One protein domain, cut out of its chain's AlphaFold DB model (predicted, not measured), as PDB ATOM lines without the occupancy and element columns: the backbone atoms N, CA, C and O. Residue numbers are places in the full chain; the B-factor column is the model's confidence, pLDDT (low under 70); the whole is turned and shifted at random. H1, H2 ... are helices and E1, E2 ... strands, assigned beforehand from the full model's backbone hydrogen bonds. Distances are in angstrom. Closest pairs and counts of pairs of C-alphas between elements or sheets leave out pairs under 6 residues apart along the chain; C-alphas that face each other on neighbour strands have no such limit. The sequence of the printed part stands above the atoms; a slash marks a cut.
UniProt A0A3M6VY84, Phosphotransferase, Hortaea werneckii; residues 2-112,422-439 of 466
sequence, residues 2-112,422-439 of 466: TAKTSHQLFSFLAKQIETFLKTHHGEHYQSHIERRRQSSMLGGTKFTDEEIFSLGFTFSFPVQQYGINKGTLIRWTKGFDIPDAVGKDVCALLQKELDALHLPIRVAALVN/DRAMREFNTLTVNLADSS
ATOM      1  N   THR A   2     -42.493 -87.652 -66.885       60.44
ATOM      2  CA  THR A   2     -43.844 -87.197 -66.502       60.44
ATOM      3  C   THR A   2     -43.911 -85.677 -66.645       60.44
ATOM      4  O   THR A   2     -43.519 -84.935 -65.745       60.44
ATOM      5  N   ALA A   3     -44.323 -85.190 -67.818       75.88
ATOM      6  CA  ALA A   3     -44.616 -83.767 -67.981       75.88
ATOM      7  C   ALA A   3     -45.746 -83.388 -67.011       75.88
ATOM      8  O   ALA A   3     -46.757 -84.080 -66.959       75.88
ATOM      9  N   LYS A   4     -45.571 -82.318 -66.230       86.94
ATOM     10  CA  LYS A   4     -46.570 -81.857 -65.247       86.94
ATOM     11  C   LYS A   4     -47.491 -80.767 -65.796       86.94
ATOM     12  O   LYS A   4     -48.470 -80.412 -65.154       86.94
ATOM     13  N   THR A   5     -47.138 -80.191 -66.945       94.19
ATOM     14  CA  THR A   5     -47.860 -79.076 -67.575       94.19
ATOM     15  C   THR A   5     -47.909 -79.261 -69.082       94.19
ATOM     16  O   THR A   5     -47.017 -79.889 -69.666       94.19
ATOM     17  N   SER A   6     -48.909 -78.661 -69.730       93.69
ATOM     18  CA  SER A   6     -49.036 -78.701 -71.183       93.69
ATOM     19  C   SER A   6     -47.805 -78.079 -71.846       93.69
ATOM     20  O   SER A   6     -47.253 -78.656 -72.778       93.69
ATOM     21  N   HIS A   7     -47.300 -76.957 -71.320       95.44
ATOM     22  CA  HIS A   7     -46.094 -76.305 -71.842       95.44
ATOM     23  C   HIS A   7     -44.883 -77.249 -71.874       95.44
ATOM     24  O   HIS A   7     -44.208 -77.331 -72.894       95.44
ATOM     25  N   GLN A   8     -44.630 -78.018 -70.806       95.06
ATOM     26  CA  GLN A   8     -43.508 -78.965 -70.780       95.06
ATOM     27  C   GLN A   8     -43.622 -80.037 -71.868       95.06
ATOM     28  O   GLN A   8     -42.628 -80.328 -72.530       95.06
ATOM     29  N   LEU A   9     -44.820 -80.597 -72.068       95.62
ATOM     30  CA  LEU A   9     -45.053 -81.599 -73.106       95.62
ATOM     31  C   LEU A   9     -44.850 -81.001 -74.504       95.62
ATOM     32  O   LEU A   9     -44.038 -81.503 -75.275       95.62
ATOM     33  N   PHE A  10     -45.557 -79.918 -74.831       96.56
ATOM     34  CA  PHE A  10     -45.530 -79.354 -76.183       96.56
ATOM     35  C   PHE A  10     -44.188 -78.686 -76.519       96.56
ATOM     36  O   PHE A  10     -43.729 -78.794 -77.653       96.56
ATOM     37  N   SER A  11     -43.499 -78.091 -75.538       96.50
ATOM     38  CA  SER A  11     -42.139 -77.564 -75.721       96.50
ATOM     39  C   SER A  11     -41.134 -78.688 -75.976       96.50
ATOM     40  O   SER A  11     -40.252 -78.555 -76.825       96.50
ATOM     41  N   PHE A  12     -41.272 -79.825 -75.280       96.56
ATOM     42  CA  PHE A  12     -40.464 -81.010 -75.560       96.56
ATOM     43  C   PHE A  12     -40.685 -81.502 -76.996       96.56
ATOM     44  O   PHE A  12     -39.706 -81.685 -77.717       96.56
ATOM     45  N   LEU A  13     -41.943 -81.635 -77.435       96.31
ATOM     46  CA  LEU A  13     -42.276 -82.037 -78.806       96.31
ATOM     47  C   LEU A  13     -41.682 -81.074 -79.846       96.31
ATOM     48  O   LEU A  13     -41.009 -81.517 -80.773       96.31
ATOM     49  N   ALA A  14     -41.855 -79.762 -79.663       96.44
ATOM     50  CA  ALA A  14     -41.322 -78.752 -80.576       96.44
ATOM     51  C   ALA A  14     -39.784 -78.800 -80.677       96.44
ATOM     52  O   ALA A  14     -39.238 -78.680 -81.772       96.44
ATOM     53  N   LYS A  15     -39.079 -79.059 -79.567       96.56
ATOM     54  CA  LYS A  15     -37.618 -79.252 -79.567       96.56
ATOM     55  C   LYS A  15     -37.190 -80.512 -80.316       96.56
ATOM     56  O   LYS A  15     -36.202 -80.466 -81.038       96.56
ATOM     57  N   GLN A  16     -37.922 -81.620 -80.178       96.94
ATOM     58  CA  GLN A  16     -37.630 -82.828 -80.962       96.94
ATOM     59  C   GLN A  16     -37.809 -82.571 -82.464       96.94
ATOM     60  O   GLN A  16     -36.978 -82.992 -83.266       96.94
ATOM     61  N   ILE A  17     -38.844 -81.817 -82.838       94.81
ATOM     62  CA  ILE A  17     -39.084 -81.408 -84.225       94.81
ATOM     63  C   ILE A  17     -37.963 -80.484 -84.735       94.81
ATOM     64  O   ILE A  17     -37.475 -80.671 -85.847       94.81
ATOM     65  N   GLU A  18     -37.501 -79.524 -83.929       93.81
ATOM     66  CA  GLU A  18     -36.342 -78.687 -84.265       93.81
ATOM     67  C   GLU A  18     -35.086 -79.538 -84.510       93.81
ATOM     68  O   GLU A  18     -34.385 -79.338 -85.504       93.81
ATOM     69  N   THR A  19     -34.798 -80.496 -83.623       94.62
ATOM     70  CA  THR A  19     -33.675 -81.427 -83.793       94.62
ATOM     71  C   THR A  19     -33.807 -82.210 -85.096       94.62
ATOM     72  O   THR A  19     -32.841 -82.286 -85.851       94.62
ATOM     73  N   PHE A  20     -34.996 -82.730 -85.403       93.81
ATOM     74  CA  PHE A  20     -35.256 -83.440 -86.652       93.81
ATOM     75  C   PHE A  20     -34.996 -82.557 -87.883       93.81
ATOM     76  O   PHE A  20     -34.270 -82.966 -88.790       93.81
ATOM     77  N   LEU A  21     -35.511 -81.322 -87.899       89.75
ATOM     78  CA  LEU A  21     -35.280 -80.382 -89.000       89.75
ATOM     79  C   LEU A  21     -33.797 -80.055 -89.190       89.75
ATOM     80  O   LEU A  21     -33.326 -80.020 -90.323       89.75
ATOM     81  N   LYS A  22     -33.045 -79.836 -88.106       87.81
ATOM     82  CA  LYS A  22     -31.602 -79.563 -88.190       87.81
ATOM     83  C   LYS A  22     -30.834 -80.742 -88.783       87.81
ATOM     84  O   LYS A  22     -29.922 -80.525 -89.575       87.81
ATOM     85  N   THR A  23     -31.212 -81.964 -88.417       90.88
ATOM     86  CA  THR A  23     -30.548 -83.188 -88.878       90.88
ATOM     87  C   THR A  23     -30.876 -83.518 -90.334       90.88
ATOM     88  O   THR A  23     -29.982 -83.901 -91.082       90.88
ATOM     89  N   HIS A  24     -32.137 -83.372 -90.750       88.31
ATOM     90  CA  HIS A  24     -32.611 -83.880 -92.046       88.31
ATOM     91  C   HIS A  24     -32.885 -82.793 -93.095       88.31
ATOM     92  O   HIS A  24     -32.903 -83.086 -94.286       88.31
ATOM     93  N   HIS A  25     -33.059 -81.539 -92.674       82.69
ATOM     94  CA  HIS A  25     -33.394 -80.398 -93.535       82.69
ATOM     95  C   HIS A  25     -32.537 -79.164 -93.210       82.69
ATOM     96  O   HIS A  25     -33.014 -78.031 -93.281       82.69
ATOM     97  N   GLY A  26     -31.266 -79.372 -92.841       76.31
ATOM     98  CA  GLY A  26     -30.372 -78.326 -92.334       76.31
ATOM     99  C   GLY A  26     -30.269 -77.088 -93.233       76.31
ATOM    100  O   GLY A  26     -30.385 -75.974 -92.733       76.31
ATOM    101  N   GLU A  27     -30.128 -77.255 -94.550       74.50
ATOM    102  CA  GLU A  27     -30.029 -76.127 -95.495       74.50
ATOM    103  C   GLU A  27     -31.316 -75.287 -95.550       74.50
ATOM    104  O   GLU A  27     -31.267 -74.058 -95.472       74.50
ATOM    105  N   HIS A  28     -32.477 -75.945 -95.609       70.56
ATOM    106  CA  HIS A  28     -33.786 -75.287 -95.601       70.56
ATOM    107  C   HIS A  28     -34.062 -74.608 -94.249       70.56
ATOM    108  O   HIS A  28     -34.551 -73.481 -94.191       70.56
ATOM    109  N   TYR A  29     -33.683 -75.262 -93.146       73.69
ATOM    110  CA  TYR A  29     -33.752 -74.695 -91.802       73.69
ATOM    111  C   TYR A  29     -32.908 -73.415 -91.683       73.69
ATOM    112  O   TYR A  29     -33.429 -72.384 -91.254       73.69
ATOM    113  N   GLN A  30     -31.637 -73.440 -92.102       71.88
ATOM    114  CA  GLN A  30     -30.759 -72.264 -92.037       71.88
ATOM    115  C   GLN A  30     -31.266 -71.130 -92.933       71.88
ATOM    116  O   GLN A  30     -31.421 -70.005 -92.459       71.88
ATOM    117  N   SER A  31     -31.641 -71.437 -94.177       70.19
ATOM    118  CA  SER A  31     -32.165 -70.452 -95.133       70.19
ATOM    119  C   SER A  31     -33.443 -69.768 -94.630       70.19
ATOM    120  O   SER A  31     -33.674 -68.582 -94.884       70.19
ATOM    121  N   HIS A  32     -34.301 -70.494 -93.908       73.50
ATOM    122  CA  HIS A  32     -35.489 -69.921 -93.280       73.50
ATOM    123  C   HIS A  32     -35.137 -69.007 -92.095       73.50
ATOM    124  O   HIS A  32     -35.626 -67.877 -92.014       73.50
ATOM    125  N   ILE A  33     -34.264 -69.461 -91.189       73.25
ATOM    126  CA  ILE A  33     -33.832 -68.670 -90.025       73.25
ATOM    127  C   ILE A  33     -33.121 -67.381 -90.463       73.25
ATOM    128  O   ILE A  33     -33.368 -66.316 -89.890       73.25
ATOM    129  N   GLU A  34     -32.277 -67.445 -91.493       70.56
ATOM    130  CA  GLU A  34     -31.577 -66.287 -92.055       70.56
ATOM    131  C   GLU A  34     -32.545 -65.261 -92.654       70.56
ATOM    132  O   GLU A  34     -32.490 -64.082 -92.285       70.56
ATOM    133  N   ARG A  35     -33.502 -65.696 -93.485       70.81
ATOM    134  CA  ARG A  35     -34.547 -64.813 -94.037       70.81
ATOM    135  C   ARG A  35     -35.418 -64.188 -92.951       70.81
ATOM    136  O   ARG A  35     -35.773 -63.010 -93.043       70.81
ATOM    137  N   ARG A  36     -35.727 -64.938 -91.891       67.38
ATOM    138  CA  ARG A  36     -36.506 -64.440 -90.749       67.38
ATOM    139  C   ARG A  36     -35.745 -63.377 -89.957       67.38
ATOM    140  O   ARG A  36     -36.329 -62.353 -89.604       67.38
ATOM    141  N   ARG A  37     -34.439 -63.568 -89.734       65.06
ATOM    142  CA  ARG A  37     -33.565 -62.552 -89.118       65.06
ATOM    143  C   ARG A  37     -33.488 -61.283 -89.966       65.06
ATOM    144  O   ARG A  37     -33.602 -60.193 -89.416       65.06
ATOM    145  N   GLN A  38     -33.341 -61.416 -91.284       62.81
ATOM    146  CA  GLN A  38     -33.292 -60.273 -92.201       62.81
ATOM    147  C   GLN A  38     -34.624 -59.504 -92.240       62.81
ATOM    148  O   GLN A  38     -34.626 -58.280 -92.134       62.81
ATOM    149  N   SER A  39     -35.759 -60.206 -92.292       61.28
ATOM    150  CA  SER A  39     -37.094 -59.583 -92.307       61.28
ATOM    151  C   SER A  39     -37.415 -58.846 -91.001       61.28
ATOM    152  O   SER A  39     -37.933 -57.730 -91.033       61.28
ATOM    153  N   SER A  40     -37.029 -59.416 -89.850       61.28
ATOM    154  CA  SER A  40     -37.179 -58.765 -88.542       61.28
ATOM    155  C   SER A  40     -36.326 -57.498 -88.399       61.28
ATOM    156  O   SER A  40     -36.697 -56.616 -87.628       61.28
ATOM    157  N   MET A  41     -35.198 -57.395 -89.112       57.34
ATOM    158  CA  MET A  41     -34.354 -56.192 -89.125       57.34
ATOM    159  C   MET A  41     -34.899 -55.085 -90.041       57.34
ATOM    160  O   MET A  41     -34.634 -53.912 -89.797       57.34
ATOM    161  N   LEU A  42     -35.672 -55.439 -91.070       56.81
ATOM    162  CA  LEU A  42     -36.203 -54.509 -92.076       56.81
ATOM    163  C   LEU A  42     -37.612 -53.974 -91.753       56.81
ATOM    164  O   LEU A  42     -38.185 -53.245 -92.558       56.81
ATOM    165  N   GLY A  43     -38.189 -54.318 -90.595       48.84
ATOM    166  CA  GLY A  43     -39.506 -53.825 -90.164       48.84
ATOM    167  C   GLY A  43     -40.695 -54.322 -91.002       48.84
ATOM    168  O   GLY A  43     -41.793 -53.781 -90.885       48.84
ATOM    169  N   GLY A  44     -40.495 -55.335 -91.853       50.41
ATOM    170  CA  GLY A  44     -41.534 -55.911 -92.708       50.41
ATOM    171  C   GLY A  44     -42.396 -56.943 -91.974       50.41
ATOM    172  O   GLY A  44     -41.876 -57.821 -91.292       50.41
ATOM    173  N   THR A  45     -43.720 -56.858 -92.134       45.97
ATOM    174  CA  THR A  45     -44.716 -57.738 -91.485       45.97
ATOM    175  C   THR A  45     -45.243 -58.875 -92.367       45.97
ATOM    176  O   THR A  45     -46.085 -59.642 -91.909       45.97
ATOM    177  N   LYS A  46     -44.787 -59.014 -93.619       47.38
ATOM    178  CA  LYS A  46     -45.329 -60.000 -94.568       47.38
ATOM    179  C   LYS A  46     -44.313 -61.088 -94.897       47.38
ATOM    180  O   LYS A  46     -43.330 -60.834 -95.584       47.38
ATOM    181  N   PHE A  47     -44.589 -62.291 -94.405       51.22
ATOM    182  CA  PHE A  47     -43.899 -63.522 -94.779       51.22
ATOM    183  C   PHE A  47     -44.602 -64.128 -95.998       51.22
ATOM    184  O   PHE A  47     -45.829 -64.214 -96.005       51.22
ATOM    185  N   THR A  48     -43.855 -64.526 -97.028       50.84
ATOM    186  CA  THR A  48     -44.395 -65.346 -98.119       50.84
ATOM    187  C   THR A  48     -44.368 -66.818 -97.694       50.84
ATOM    188  O   THR A  48     -43.356 -67.307 -97.193       50.84
ATOM    189  N   ASP A  49     -45.489 -67.521 -97.872       52.31
ATOM    190  CA  ASP A  49     -45.736 -68.925 -97.475       52.31
ATOM    191  C   ASP A  49     -44.900 -69.969 -98.250       52.31
ATOM    192  O   ASP A  49     -45.169 -71.169 -98.192       52.31
ATOM    193  N   GLU A  50     -43.889 -69.548 -99.009       51.59
ATOM    194  CA  GLU A  50     -43.294 -70.362-100.075       51.59
ATOM    195  C   GLU A  50     -42.440 -71.539 -99.569       51.59
ATOM    196  O   GLU A  50     -42.104 -72.421-100.353       51.59
ATOM    197  N   GLU A  51     -42.160 -71.633 -98.262       64.94
ATOM    198  CA  GLU A  51     -41.288 -72.667 -97.679       64.94
ATOM    199  C   GLU A  51     -41.689 -73.069 -96.239       64.94
ATOM    200  O   GLU A  51     -40.861 -73.123 -95.326       64.94
ATOM    201  N   ILE A  52     -42.979 -73.320 -95.993       81.75
ATOM    202  CA  ILE A  52     -43.471 -73.848 -94.707       81.75
ATOM    203  C   ILE A  52     -43.810 -75.335 -94.847       81.75
ATOM    204  O   ILE A  52     -44.567 -75.733 -95.732       81.75
ATOM    205  N   PHE A  53     -43.302 -76.162 -93.931       88.81
ATOM    206  CA  PHE A  53     -43.699 -77.564 -93.842       88.81
ATOM    207  C   PHE A  53     -45.086 -77.692 -93.207       88.81
ATOM    208  O   PHE A  53     -45.319 -77.248 -92.078       88.81
ATOM    209  N   SER A  54     -45.997 -78.352 -93.918       91.94
ATOM    210  CA  SER A  54     -47.300 -78.751 -93.387       91.94
ATOM    211  C   SER A  54     -47.150 -80.030 -92.560       91.94
ATOM    212  O   SER A  54     -46.851 -81.095 -93.094       91.94
ATOM    213  N   LEU A  55     -47.353 -79.920 -91.249       94.44
ATOM    214  CA  LEU A  55     -47.272 -81.028 -90.301       94.44
ATOM    215  C   LEU A  55     -48.651 -81.652 -90.077       94.44
ATOM    216  O   LEU A  55     -49.600 -80.962 -89.692       94.44
ATOM    217  N   GLY A  56     -48.734 -82.970 -90.246       95.38
ATOM    218  CA  GLY A  56     -49.824 -83.781 -89.713       95.38
ATOM    219  C   GLY A  56     -49.504 -84.178 -88.280       95.38
ATOM    220  O   GLY A  56     -48.501 -84.841 -88.028       95.38
ATOM    221  N   PHE A  57     -50.329 -83.751 -87.333       95.31
ATOM    222  CA  PHE A  57     -50.143 -84.033 -85.920       95.31
ATOM    223  C   PHE A  57     -51.043 -85.192 -85.496       95.31
ATOM    224  O   PHE A  57     -52.217 -84.994 -85.176       95.31
ATOM    225  N   THR A  58     -50.491 -86.407 -85.489       93.50
ATOM    226  CA  THR A  58     -51.193 -87.569 -84.934       93.50
ATOM    227  C   THR A  58     -51.243 -87.471 -83.418       93.50
ATOM    228  O   THR A  58     -50.216 -87.519 -82.742       93.50
ATOM    229  N   PHE A  59     -52.449 -87.334 -82.877       91.31
ATOM    230  CA  PHE A  59     -52.692 -87.160 -81.454       91.31
ATOM    231  C   PHE A  59     -53.783 -88.131 -80.995       91.31
ATOM    232  O   PHE A  59     -54.968 -87.803 -80.944       91.31
ATOM    233  N   SER A  60     -53.365 -89.356 -80.672       84.94
ATOM    234  CA  SER A  60     -54.233 -90.492 -80.333       84.94
ATOM    235  C   SER A  60     -54.815 -90.424 -78.915       84.94
ATOM    236  O   SER A  60     -54.599 -91.326 -78.092       84.94
ATOM    237  N   PHE A  61     -55.543 -89.344 -78.636       83.25
ATOM    238  CA  PHE A  61     -56.317 -89.120 -77.419       83.25
ATOM    239  C   PHE A  61     -57.729 -88.638 -77.775       83.25
ATOM    240  O   PHE A  61     -57.923 -88.068 -78.851       83.25
ATOM    241  N   PRO A  62     -58.717 -88.797 -76.877       83.19
ATOM    242  CA  PRO A  62     -60.058 -88.269 -77.095       83.19
ATOM    243  C   PRO A  62     -60.044 -86.745 -77.285       83.19
ATOM    244  O   PRO A  62     -59.830 -85.985 -76.336       83.19
ATOM    245  N   VAL A  63     -60.307 -86.293 -78.511       89.19
ATOM    246  CA  VAL A  63     -60.357 -84.877 -78.888       89.19
ATOM    247  C   VAL A  63     -61.705 -84.545 -79.518       89.19
ATOM    248  O   VAL A  63     -62.191 -85.241 -80.407       89.19
ATOM    249  N   GLN A  64     -62.290 -83.428 -79.094       89.31
ATOM    250  CA  GLN A  64     -63.414 -82.823 -79.791       89.31
ATOM    251  C   GLN A  64     -62.868 -81.977 -80.944       89.31
ATOM    252  O   GLN A  64     -62.377 -80.868 -80.730       89.31
ATOM    253  N   GLN A  65     -62.932 -82.508 -82.163       86.94
ATOM    254  CA  GLN A  65     -62.399 -81.850 -83.355       86.94
ATOM    255  C   GLN A  65     -63.433 -80.902 -83.991       86.94
ATOM    256  O   GLN A  65     -64.592 -81.260 -84.237       86.94
ATOM    257  N   TYR A  66     -63.026 -79.658 -84.243       82.88
ATOM    258  CA  TYR A  66     -63.874 -78.605 -84.827       82.88
ATOM    259  C   TYR A  66     -63.486 -78.266 -86.265       82.88
ATOM    260  O   TYR A  66     -64.322 -77.774 -87.013       82.88
ATOM    261  N   GLY A  67     -62.247 -78.556 -86.648       85.44
ATOM    262  CA  GLY A  67     -61.743 -78.449 -88.010       85.44
ATOM    263  C   GLY A  67     -60.550 -79.377 -88.195       85.44
ATOM    264  O   GLY A  67     -60.051 -79.947 -87.219       85.44
ATOM    265  N   ILE A  68     -60.081 -79.535 -89.432       87.31
ATOM    266  CA  ILE A  68     -58.985 -80.464 -89.731       87.31
ATOM    267  C   ILE A  68     -57.733 -80.187 -88.894       87.31
ATOM    268  O   ILE A  68     -57.098 -81.136 -88.473       87.31
ATOM    269  N   ASN A  69     -57.431 -78.934 -88.545       90.31
ATOM    270  CA  ASN A  69     -56.280 -78.532 -87.727       90.31
ATOM    271  C   ASN A  69     -56.659 -77.973 -86.343       90.31
ATOM    272  O   ASN A  69     -55.915 -77.167 -85.782       90.31
ATOM    273  N   LYS A  70     -57.832 -78.339 -85.808       90.50
ATOM    274  CA  LYS A  70     -58.359 -77.742 -84.577       90.50
ATOM    275  C   LYS A  70     -59.140 -78.736 -83.737       90.50
ATOM    276  O   LYS A  70     -60.191 -79.220 -84.165       90.50
ATOM    277  N   GLY A  71     -58.711 -78.956 -82.497       91.19
ATOM    278  CA  GLY A  71     -59.431 -79.853 -81.600       91.19
ATOM    279  C   GLY A  71     -59.062 -79.708 -80.132       91.19
ATOM    280  O   GLY A  71     -57.889 -79.607 -79.781       91.19
ATOM    281  N   THR A  72     -60.076 -79.713 -79.264       94.25
ATOM    282  CA  THR A  72     -59.886 -79.601 -77.812       94.25
ATOM    283  C   THR A  72     -59.788 -80.966 -77.153       94.25
ATOM    284  O   THR A  72     -60.692 -81.790 -77.320       94.25
ATOM    285  N   LEU A  73     -58.740 -81.187 -76.359       92.38
ATOM    286  CA  LEU A  73     -58.590 -82.414 -75.575       92.38
ATOM    287  C   LEU A  73     -59.776 -82.588 -74.616       92.38
ATOM    288  O   LEU A  73     -60.053 -81.705 -73.808       92.38
ATOM    289  N   ILE A  74     -60.454 -83.735 -74.675       89.00
ATOM    290  CA  ILE A  74     -61.580 -84.054 -73.785       89.00
ATOM    291  C   ILE A  74     -61.059 -84.610 -72.461       89.00
ATOM    292  O   ILE A  74     -61.484 -84.179 -71.392       89.00
ATOM    293  N   ARG A  75     -60.154 -85.591 -72.529       82.94
ATOM    294  CA  ARG A  75     -59.531 -86.234 -71.367       82.94
ATOM    295  C   ARG A  75     -58.253 -86.952 -71.781       82.94
ATOM    296  O   ARG A  75     -58.147 -87.395 -72.923       82.94
ATOM    297  N   TRP A  76     -57.328 -87.125 -70.846       82.50
ATOM    298  CA  TRP A  76     -56.174 -87.992 -71.052       82.50
ATOM    299  C   TRP A  76     -56.540 -89.473 -70.904       82.50
ATOM    300  O   TRP A  76     -57.473 -89.840 -70.190       82.50
ATOM    301  N   THR A  77     -55.792 -90.322 -71.601       73.94
ATOM    302  CA  THR A  77     -55.854 -91.788 -71.518       73.94
ATOM    303  C   THR A  77     -54.423 -92.337 -71.467       73.94
ATOM    304  O   THR A  77     -53.469 -91.560 -71.398       73.94
ATOM    305  N   LYS A  78     -54.242 -93.668 -71.473       71.88
ATOM    306  CA  LYS A  78     -52.911 -94.310 -71.574       71.88
ATOM    307  C   LYS A  78     -51.925 -93.882 -70.462       71.88
ATOM    308  O   LYS A  78     -50.721 -93.830 -70.685       71.88
ATOM    309  N   GLY A  79     -52.436 -93.541 -69.274       72.12
ATOM    310  CA  GLY A  79     -51.631 -93.139 -68.110       72.12
ATOM    311  C   GLY A  79     -51.125 -91.689 -68.113       72.12
ATOM    312  O   GLY A  79     -50.364 -91.323 -67.220       72.12
ATOM    313  N   PHE A  80     -51.529 -90.858 -69.080       80.12
ATOM    314  CA  PHE A  80     -51.224 -89.423 -69.065       80.12
ATOM    315  C   PHE A  80     -52.120 -88.680 -68.065       80.12
ATOM    316  O   PHE A  80     -53.309 -88.971 -67.958       80.12
ATOM    317  N   ASP A  81     -51.554 -87.684 -67.379       83.19
ATOM    318  CA  ASP A  81     -52.277 -86.794 -66.465       83.19
ATOM    319  C   ASP A  81     -51.662 -85.384 -66.492       83.19
ATOM    320  O   ASP A  81     -50.740 -85.060 -65.744       83.19
ATOM    321  N   ILE A  82     -52.116 -84.554 -67.436       92.62
ATOM    322  CA  ILE A  82     -51.676 -83.158 -67.600       92.62
ATOM    323  C   ILE A  82     -52.921 -82.259 -67.539       92.62
ATOM    324  O   ILE A  82     -53.515 -81.958 -68.584       92.62
ATOM    325  N   PRO A  83     -53.368 -81.859 -66.333       90.94
ATOM    326  CA  PRO A  83     -54.689 -81.257 -66.137       90.94
ATOM    327  C   PRO A  83     -54.911 -79.970 -66.932       90.94
ATOM    328  O   PRO A  83     -56.000 -79.730 -67.446       90.94
ATOM    329  N   ASP A  84     -53.870 -79.149 -67.092       95.12
ATOM    330  CA  ASP A  84     -53.969 -77.866 -67.780       95.12
ATOM    331  C   ASP A  84     -54.068 -77.990 -69.306       95.12
ATOM    332  O   ASP A  84     -54.317 -76.982 -69.960       95.12
ATOM    333  N   ALA A  85     -53.889 -79.175 -69.896       94.56
ATOM    334  CA  ALA A  85     -54.131 -79.402 -71.323       94.56
ATOM    335  C   ALA A  85     -55.607 -79.710 -71.637       94.56
ATOM    336  O   ALA A  85     -56.043 -79.535 -72.775       94.56
ATOM    337  N   VAL A  86     -56.378 -80.172 -70.647       94.62
ATOM    338  CA  VAL A  86     -57.780 -80.566 -70.834       94.62
ATOM    339  C   VAL A  86     -58.621 -79.340 -71.200       94.62
ATOM    340  O   VAL A  86     -58.480 -78.267 -70.619       94.62
ATOM    341  N   GLY A  87     -59.475 -79.483 -72.213       94.88
ATOM    342  CA  GLY A  87     -60.293 -78.405 -72.767       94.88
ATOM    343  C   GLY A  87     -59.539 -77.420 -73.669       94.88
ATOM    344  O   GLY A  87     -60.169 -76.522 -74.226       94.88
ATOM    345  N   LYS A  88     -58.220 -77.568 -73.855       96.06
ATOM    346  CA  LYS A  88     -57.419 -76.699 -74.733       96.06
ATOM    347  C   LYS A  88     -57.218 -77.309 -76.114       96.06
ATOM    348  O   LYS A  88     -57.189 -78.528 -76.274       96.06
ATOM    349  N   ASP A  89     -57.059 -76.429 -77.100       96.06
ATOM    350  CA  ASP A  89     -56.743 -76.790 -78.480       96.06
ATOM    351  C   ASP A  89     -55.294 -77.282 -78.597       96.06
ATOM    352  O   ASP A  89     -54.347 -76.509 -78.434       96.06
ATOM    353  N   VAL A  90     -55.123 -78.576 -78.861       96.06
ATOM    354  CA  VAL A  90     -53.803 -79.224 -78.869       96.06
ATOM    355  C   VAL A  90     -52.951 -78.806 -80.067       96.06
ATOM    356  O   VAL A  90     -51.727 -78.735 -79.946       96.06
ATOM    357  N   CYS A  91     -53.577 -78.451 -81.193       95.75
ATOM    358  CA  CYS A  91     -52.874 -77.911 -82.354       95.75
ATOM    359  C   CYS A  91     -52.321 -76.526 -82.047       95.75
ATOM    360  O   CYS A  91     -51.158 -76.253 -82.332       95.75
ATOM    361  N   ALA A  92     -53.122 -75.675 -81.401       96.00
ATOM    362  CA  ALA A  92     -52.680 -74.349 -80.983       96.00
ATOM    363  C   ALA A  92     -51.565 -74.419 -79.927       96.00
ATOM    364  O   ALA A  92     -50.625 -73.625 -79.976       96.00
ATOM    365  N   LEU A  93     -51.638 -75.374 -78.990       96.94
ATOM    366  CA  LEU A  93     -50.579 -75.598 -78.003       96.94
ATOM    367  C   LEU A  93     -49.254 -75.987 -78.667       96.94
ATOM    368  O   LEU A  93     -48.223 -75.419 -78.312       96.94
ATOM    369  N   LEU A  94     -49.275 -76.897 -79.646       97.62
ATOM    370  CA  LEU A  94     -48.072 -77.268 -80.392       97.62
ATOM    371  C   LEU A  94     -47.570 -76.113 -81.272       97.62
ATOM    372  O   LEU A  94     -46.388 -75.777 -81.210       97.62
ATOM    373  N   GLN A  95     -48.455 -75.468 -82.039       96.75
ATOM    374  CA  GLN A  95     -48.098 -74.355 -82.925       96.75
ATOM    375  C   GLN A  95     -47.433 -73.212 -82.156       96.75
ATOM    376  O   GLN A  95     -46.433 -72.672 -82.612       96.75
ATOM    377  N   LYS A  96     -47.924 -72.890 -80.952       96.69
ATOM    378  CA  LYS A  96     -47.324 -71.862 -80.095       96.69
ATOM    379  C   LYS A  96     -45.851 -72.145 -79.780       96.69
ATOM    380  O   LYS A  96     -45.038 -71.225 -79.796       96.69
ATOM    381  N   GLU A  97     -45.510 -73.393 -79.473       97.31
ATOM    382  CA  GLU A  97     -44.134 -73.779 -79.140       97.31
ATOM    383  C   GLU A  97     -43.245 -73.838 -80.395       97.31
ATOM    384  O   GLU A  97     -42.085 -73.429 -80.340       97.31
ATOM    385  N   LEU A  98     -43.793 -74.253 -81.545       94.19
ATOM    386  CA  LEU A  98     -43.109 -74.184 -82.846       94.19
ATOM    387  C   LEU A  98     -42.797 -72.728 -83.246       94.19
ATOM    388  O   LEU A  98     -41.677 -72.425 -83.663       94.19
ATOM    389  N   ASP A  99     -43.756 -71.818 -83.056       91.75
ATOM    390  CA  ASP A  99     -43.613 -70.386 -83.338       91.75
ATOM    391  C   ASP A  99     -42.570 -69.727 -82.426       91.75
ATOM    392  O   ASP A  99     -41.783 -68.893 -82.889       91.75
ATOM    393  N   ALA A 100     -42.544 -70.114 -81.143       91.31
ATOM    394  CA  ALA A 100     -41.577 -69.640 -80.153       91.31
ATOM    395  C   ALA A 100     -40.140 -70.072 -80.484       91.31
ATOM    396  O   ALA A 100     -39.203 -69.317 -80.234       91.31
ATOM    397  N   LEU A 101     -39.972 -71.252 -81.088       90.50
ATOM    398  CA  LEU A 101     -38.697 -71.726 -81.641       90.50
ATOM    399  C   LEU A 101     -38.424 -71.213 -83.061       90.50
ATOM    400  O   LEU A 101     -37.382 -71.510 -83.639       90.50
ATOM    401  N   HIS A 102     -39.343 -70.427 -83.620       87.50
ATOM    402  CA  HIS A 102     -39.241 -69.843 -84.951       87.50
ATOM    403  C   HIS A 102     -39.102 -70.863 -86.095       87.50
ATOM    404  O   HIS A 102     -38.481 -70.563 -87.117       87.50
ATOM    405  N   LEU A 103     -39.701 -72.047 -85.948       88.19
ATOM    406  CA  LEU A 103     -39.595 -73.114 -86.942       88.19
ATOM    407  C   LEU A 103     -40.489 -72.851 -88.171       88.19
ATOM    408  O   LEU A 103     -41.593 -72.324 -88.010       88.19
ATOM    409  N   PRO A 104     -40.066 -73.260 -89.386       88.50
ATOM    410  CA  PRO A 104     -40.863 -73.174 -90.617       88.50
ATOM    411  C   PRO A 104     -41.934 -74.268 -90.696       88.50
ATOM    412  O   PRO A 104     -41.975 -75.040 -91.651       88.50
ATOM    413  N   ILE A 105     -42.769 -74.406 -89.666       90.81
ATOM    414  CA  ILE A 105     -43.755 -75.487 -89.579       90.81
ATOM    415  C   ILE A 105     -45.126 -74.926 -89.242       90.81
ATOM    416  O   ILE A 105     -45.285 -74.137 -88.308       90.81
ATOM    417  N   ARG A 106     -46.133 -75.422 -89.961       92.75
ATOM    418  CA  ARG A 106     -47.542 -75.199 -89.661       92.75
ATOM    419  C   ARG A 106     -48.223 -76.524 -89.359       92.75
ATOM    420  O   ARG A 106     -48.164 -77.447 -90.168       92.75
ATOM    421  N   VAL A 107     -48.922 -76.603 -88.231       94.50
ATOM    422  CA  VAL A 107     -49.808 -77.729 -87.909       94.50
ATOM    423  C   VAL A 107     -51.016 -77.668 -88.848       94.50
ATOM    424  O   VAL A 107     -51.942 -76.882 -88.651       94.50
ATOM    425  N   ALA A 108     -50.970 -78.462 -89.918       93.00
ATOM    426  CA  ALA A 108     -51.947 -78.443 -91.003       93.00
ATOM    427  C   ALA A 108     -53.113 -79.408 -90.767       93.00
ATOM    428  O   ALA A 108     -54.202 -79.186 -91.289       93.00
ATOM    429  N   ALA A 109     -52.903 -80.458 -89.972       93.00
ATOM    430  CA  ALA A 109     -53.948 -81.404 -89.617       93.00
ATOM    431  C   ALA A 109     -53.732 -81.987 -88.218       93.00
ATOM    432  O   ALA A 109     -52.601 -82.222 -87.800       93.00
ATOM    433  N   LEU A 110     -54.831 -82.246 -87.523       93.44
ATOM    434  CA  LEU A 110     -54.946 -83.076 -86.338       93.44
ATOM    435  C   LEU A 110     -55.514 -84.420 -86.768       93.44
ATOM    436  O   LEU A 110     -56.573 -84.474 -87.394       93.44
ATOM    437  N   VAL A 111     -54.805 -85.490 -86.436       91.25
ATOM    438  CA  VAL A 111     -55.084 -86.826 -86.962       91.25
ATOM    439  C   VAL A 111     -55.216 -87.811 -85.806       91.25
ATOM    440  O   VAL A 111     -54.436 -87.782 -84.856       91.25
ATOM    441  N   ASN A 112     -56.211 -88.692 -85.871       90.38
ATOM    442  CA  ASN A 112     -56.244 -89.887 -85.033       90.38
ATOM    443  C   ASN A 112     -55.469 -91.009 -85.742       90.38
ATOM    444  O   ASN A 112     -55.542 -91.107 -86.966       90.38
ATOM    445  N   ASP A 422     -53.551 -78.917 -96.706       86.88
ATOM    446  CA  ASP A 422     -52.821 -77.793 -97.295       86.88
ATOM    447  C   ASP A 422     -53.338 -77.460 -98.700       86.88
ATOM    448  O   ASP A 422     -53.560 -76.292 -99.013       86.88
ATOM    449  N   ARG A 423     -53.610 -78.469 -99.538       84.06
ATOM    450  CA  ARG A 423     -54.213 -78.249-100.865       84.06
ATOM    451  C   ARG A 423     -55.584 -77.587-100.767       84.06
ATOM    452  O   ARG A 423     -55.793 -76.556-101.402       84.06
ATOM    453  N   ALA A 424     -56.470 -78.116 -99.923       80.81
ATOM    454  CA  ALA A 424     -57.801 -77.548 -99.714       80.81
ATOM    455  C   ALA A 424     -57.734 -76.092 -99.217       80.81
ATOM    456  O   ALA A 424     -58.496 -75.237 -99.668       80.81
ATOM    457  N   MET A 425     -56.781 -75.783 -98.329       77.62
ATOM    458  CA  MET A 425     -56.544 -74.421 -97.848       77.62
ATOM    459  C   MET A 425     -56.067 -73.486 -98.967       77.62
ATOM    460  O   MET A 425     -56.586 -72.380 -99.104       77.62
ATOM    461  N   ARG A 426     -55.096 -73.909 -99.787       76.50
ATOM    462  CA  ARG A 426     -54.584 -73.095-100.905       76.50
ATOM    463  C   ARG A 426     -55.663 -72.819-101.951       76.50
ATOM    464  O   ARG A 426     -55.751 -71.697-102.452       76.50
ATOM    465  N   GLU A 427     -56.501 -73.806-102.251       74.19
ATOM    466  CA  GLU A 427     -57.643 -73.652-103.158       74.19
ATOM    467  C   GLU A 427     -58.658 -72.643-102.605       74.19
ATOM    468  O   GLU A 427     -59.064 -71.723-103.316       74.19
ATOM    469  N   PHE A 428     -58.997 -72.742-101.316       69.69
ATOM    470  CA  PHE A 428     -59.886 -71.789-100.648       69.69
ATOM    471  C   PHE A 428     -59.323 -70.357-100.652       69.69
ATOM    472  O   PHE A 428     -60.041 -69.400-100.957       69.69
ATOM    473  N   ASN A 429     -58.026 -70.200-100.374       67.69
ATOM    474  CA  ASN A 429     -57.351 -68.899-100.388       67.69
ATOM    475  C   ASN A 429     -57.311 -68.288-101.796       67.69
ATOM    476  O   ASN A 429     -57.542 -67.094-101.965       67.69
ATOM    477  N   THR A 430     -57.108 -69.108-102.827       66.75
ATOM    478  CA  THR A 430     -57.157 -68.650-104.225       66.75
ATOM    479  C   THR A 430     -58.563 -68.170-104.604       66.75
ATOM    480  O   THR A 430     -58.721 -67.115-105.218       66.75
ATOM    481  N   LEU A 431     -59.607 -68.900-104.197       59.72
ATOM    482  CA  LEU A 431     -61.003 -68.527-104.455       59.72
ATOM    483  C   LEU A 431     -61.405 -67.230-103.740       59.72
ATOM    484  O   LEU A 431     -62.067 -66.378-104.328       59.72
ATOM    485  N   THR A 432     -60.988 -67.056-102.486       58.19
ATOM    486  CA  THR A 432     -61.293 -65.853-101.692       58.19
ATOM    487  C   THR A 432     -60.563 -64.610-102.190       58.19
ATOM    488  O   THR A 432     -61.170 -63.541-102.220       58.19
ATOM    489  N   VAL A 433     -59.314 -64.734-102.654       59.34
ATOM    490  CA  VAL A 433     -58.595 -63.628-103.313       59.34
ATOM    491  C   VAL A 433     -59.299 -63.219-104.612       59.34
ATOM    492  O   VAL A 433     -59.581 -62.041-104.798       59.34
ATOM    493  N   ASN A 434     -59.712 -64.175-105.451       50.94
ATOM    494  CA  ASN A 434     -60.456 -63.879-106.686       50.94
ATOM    495  C   ASN A 434     -61.830 -63.215-106.424       50.94
ATOM    496  O   ASN A 434     -62.289 -62.371-107.200       50.94
ATOM    497  N   LEU A 435     -62.502 -63.562-105.321       48.22
ATOM    498  CA  LEU A 435     -63.745 -62.911-104.881       48.22
ATOM    499  C   LEU A 435     -63.506 -61.498-104.311       48.22
ATOM    500  O   LEU A 435     -64.333 -60.601-104.495       48.22
ATOM    501  N   ALA A 436     -62.376 -61.273-103.639       51.38
ATOM    502  CA  ALA A 436     -61.980 -59.950-103.156       51.38
ATOM    503  C   ALA A 436     -61.573 -59.017-104.312       51.38
ATOM    504  O   ALA A 436     -61.944 -57.845-104.317       51.38
ATOM    505  N   ASP A 437     -60.888 -59.543-105.328       50.25
ATOM    506  CA  ASP A 437     -60.501 -58.774-106.514       50.25
ATOM    507  C   ASP A 437     -61.706 -58.438-107.405       50.25
ATOM    508  O   ASP A 437     -61.804 -57.319-107.898       50.25
ATOM    509  N   SER A 438     -62.691 -59.336-107.524       45.44
ATOM    510  CA  SER A 438     -63.940 -59.044-108.253       45.44
ATOM    511  C   SER A 438     -64.898 -58.089-107.523       45.44
ATOM    512  O   SER A 438     -65.760 -57.487-108.159       45.44
ATOM    513  N   SER A 439     -64.754 -57.906-106.205       44.22
ATOM    514  CA  SER A 439     -65.529 -56.922-105.423       44.22
ATOM    515  C   SER A 439     -64.822 -55.566-105.269       44.22
ATOM    516  O   SER A 439     -65.483 -54.549-105.032       44.22
TER     517      SER A 439
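What this domain is: This is residues 2 to 112 and 422 to 439 of the 466 residues of the protein "Phosphotransferase" of Hortaea werneckii (UniProt A0A3M6VY84). Helix H3 sits in the middle, packed on the strand pair E1 and E4 mainly through E4 and on the E2-E3 hairpin through E3, while H1 crosses H3 with its residues 6 to 14. H2 turns a corner from the end of H1, and residues 40 to 46 and residues 426 to 439 of H4 stick out of this body. You have 129 printed residues, with the order H1 H2 E1 E2 E3 H3 E4 H4 and a mixed class of helices and strands. E1 and E4 are parallel, E2 and E3 antiparallel; the whole is only just loose, close to compact, with a radius of gyration of the C-alphas of 17.0 A and spans of 49 by 37 by 26 A.

How they stand to each other: Begin at E1, residues 53 to 58, and its parallel neighbour E4, residues 105 to 111, where N 55 and O 106 are 2.8 A apart. In the hairpin of E2, residues 63 to 67, and E3, residues 70 to 73, find N 64 and O 72 at 2.9 A. The closest C-alphas of E4 and H3, residues 90 to 100, are Val 107 and Gln 95, 6.3 A apart; those of E3 and H3 are Lys 70 and Cys 91, 5.9 A apart. H3 and H1, residues 6 to 24, touch, closest at C-alphas Leu 94 and Phe 10, 5.3 A apart, at a steep tilt of 59 degrees. H1 and H2, residues 26 to 41, are close but not clearly touching, with C-alphas Lys 22 and Tyr 29 closest at 6.4 A. H4, residues 422 to 439, is apart from H3; its C-alpha 422 is 6.4 A from that of Ala 108, the closest pair with E4. Every O i to N i+4 pair is within hydrogen-bond range in H1, H2 and H4, and 6 of 7 in H3.

Where its parts are: Find C-alpha 6 at (-49.036, -78.701, -71.183); from there H1 runs 27.1 A. H2 spans 22.7 A, and H4 runs 25.8 A to C-alpha 439 at (-65.529, -56.922, -105.423).

The domain as a whole: The farthest C-alphas, Thr 2 and Ser 438, are 54.2 A apart. Residues 113 to 421 are not printed, and C-alphas 112 and 422 are 17.6 A apart across the cut. The links H2 to E1 and E3 to H3 are long. The model's pLDDT is under 70 at residue 2, residues 36 to 51 and residues 428 to 439.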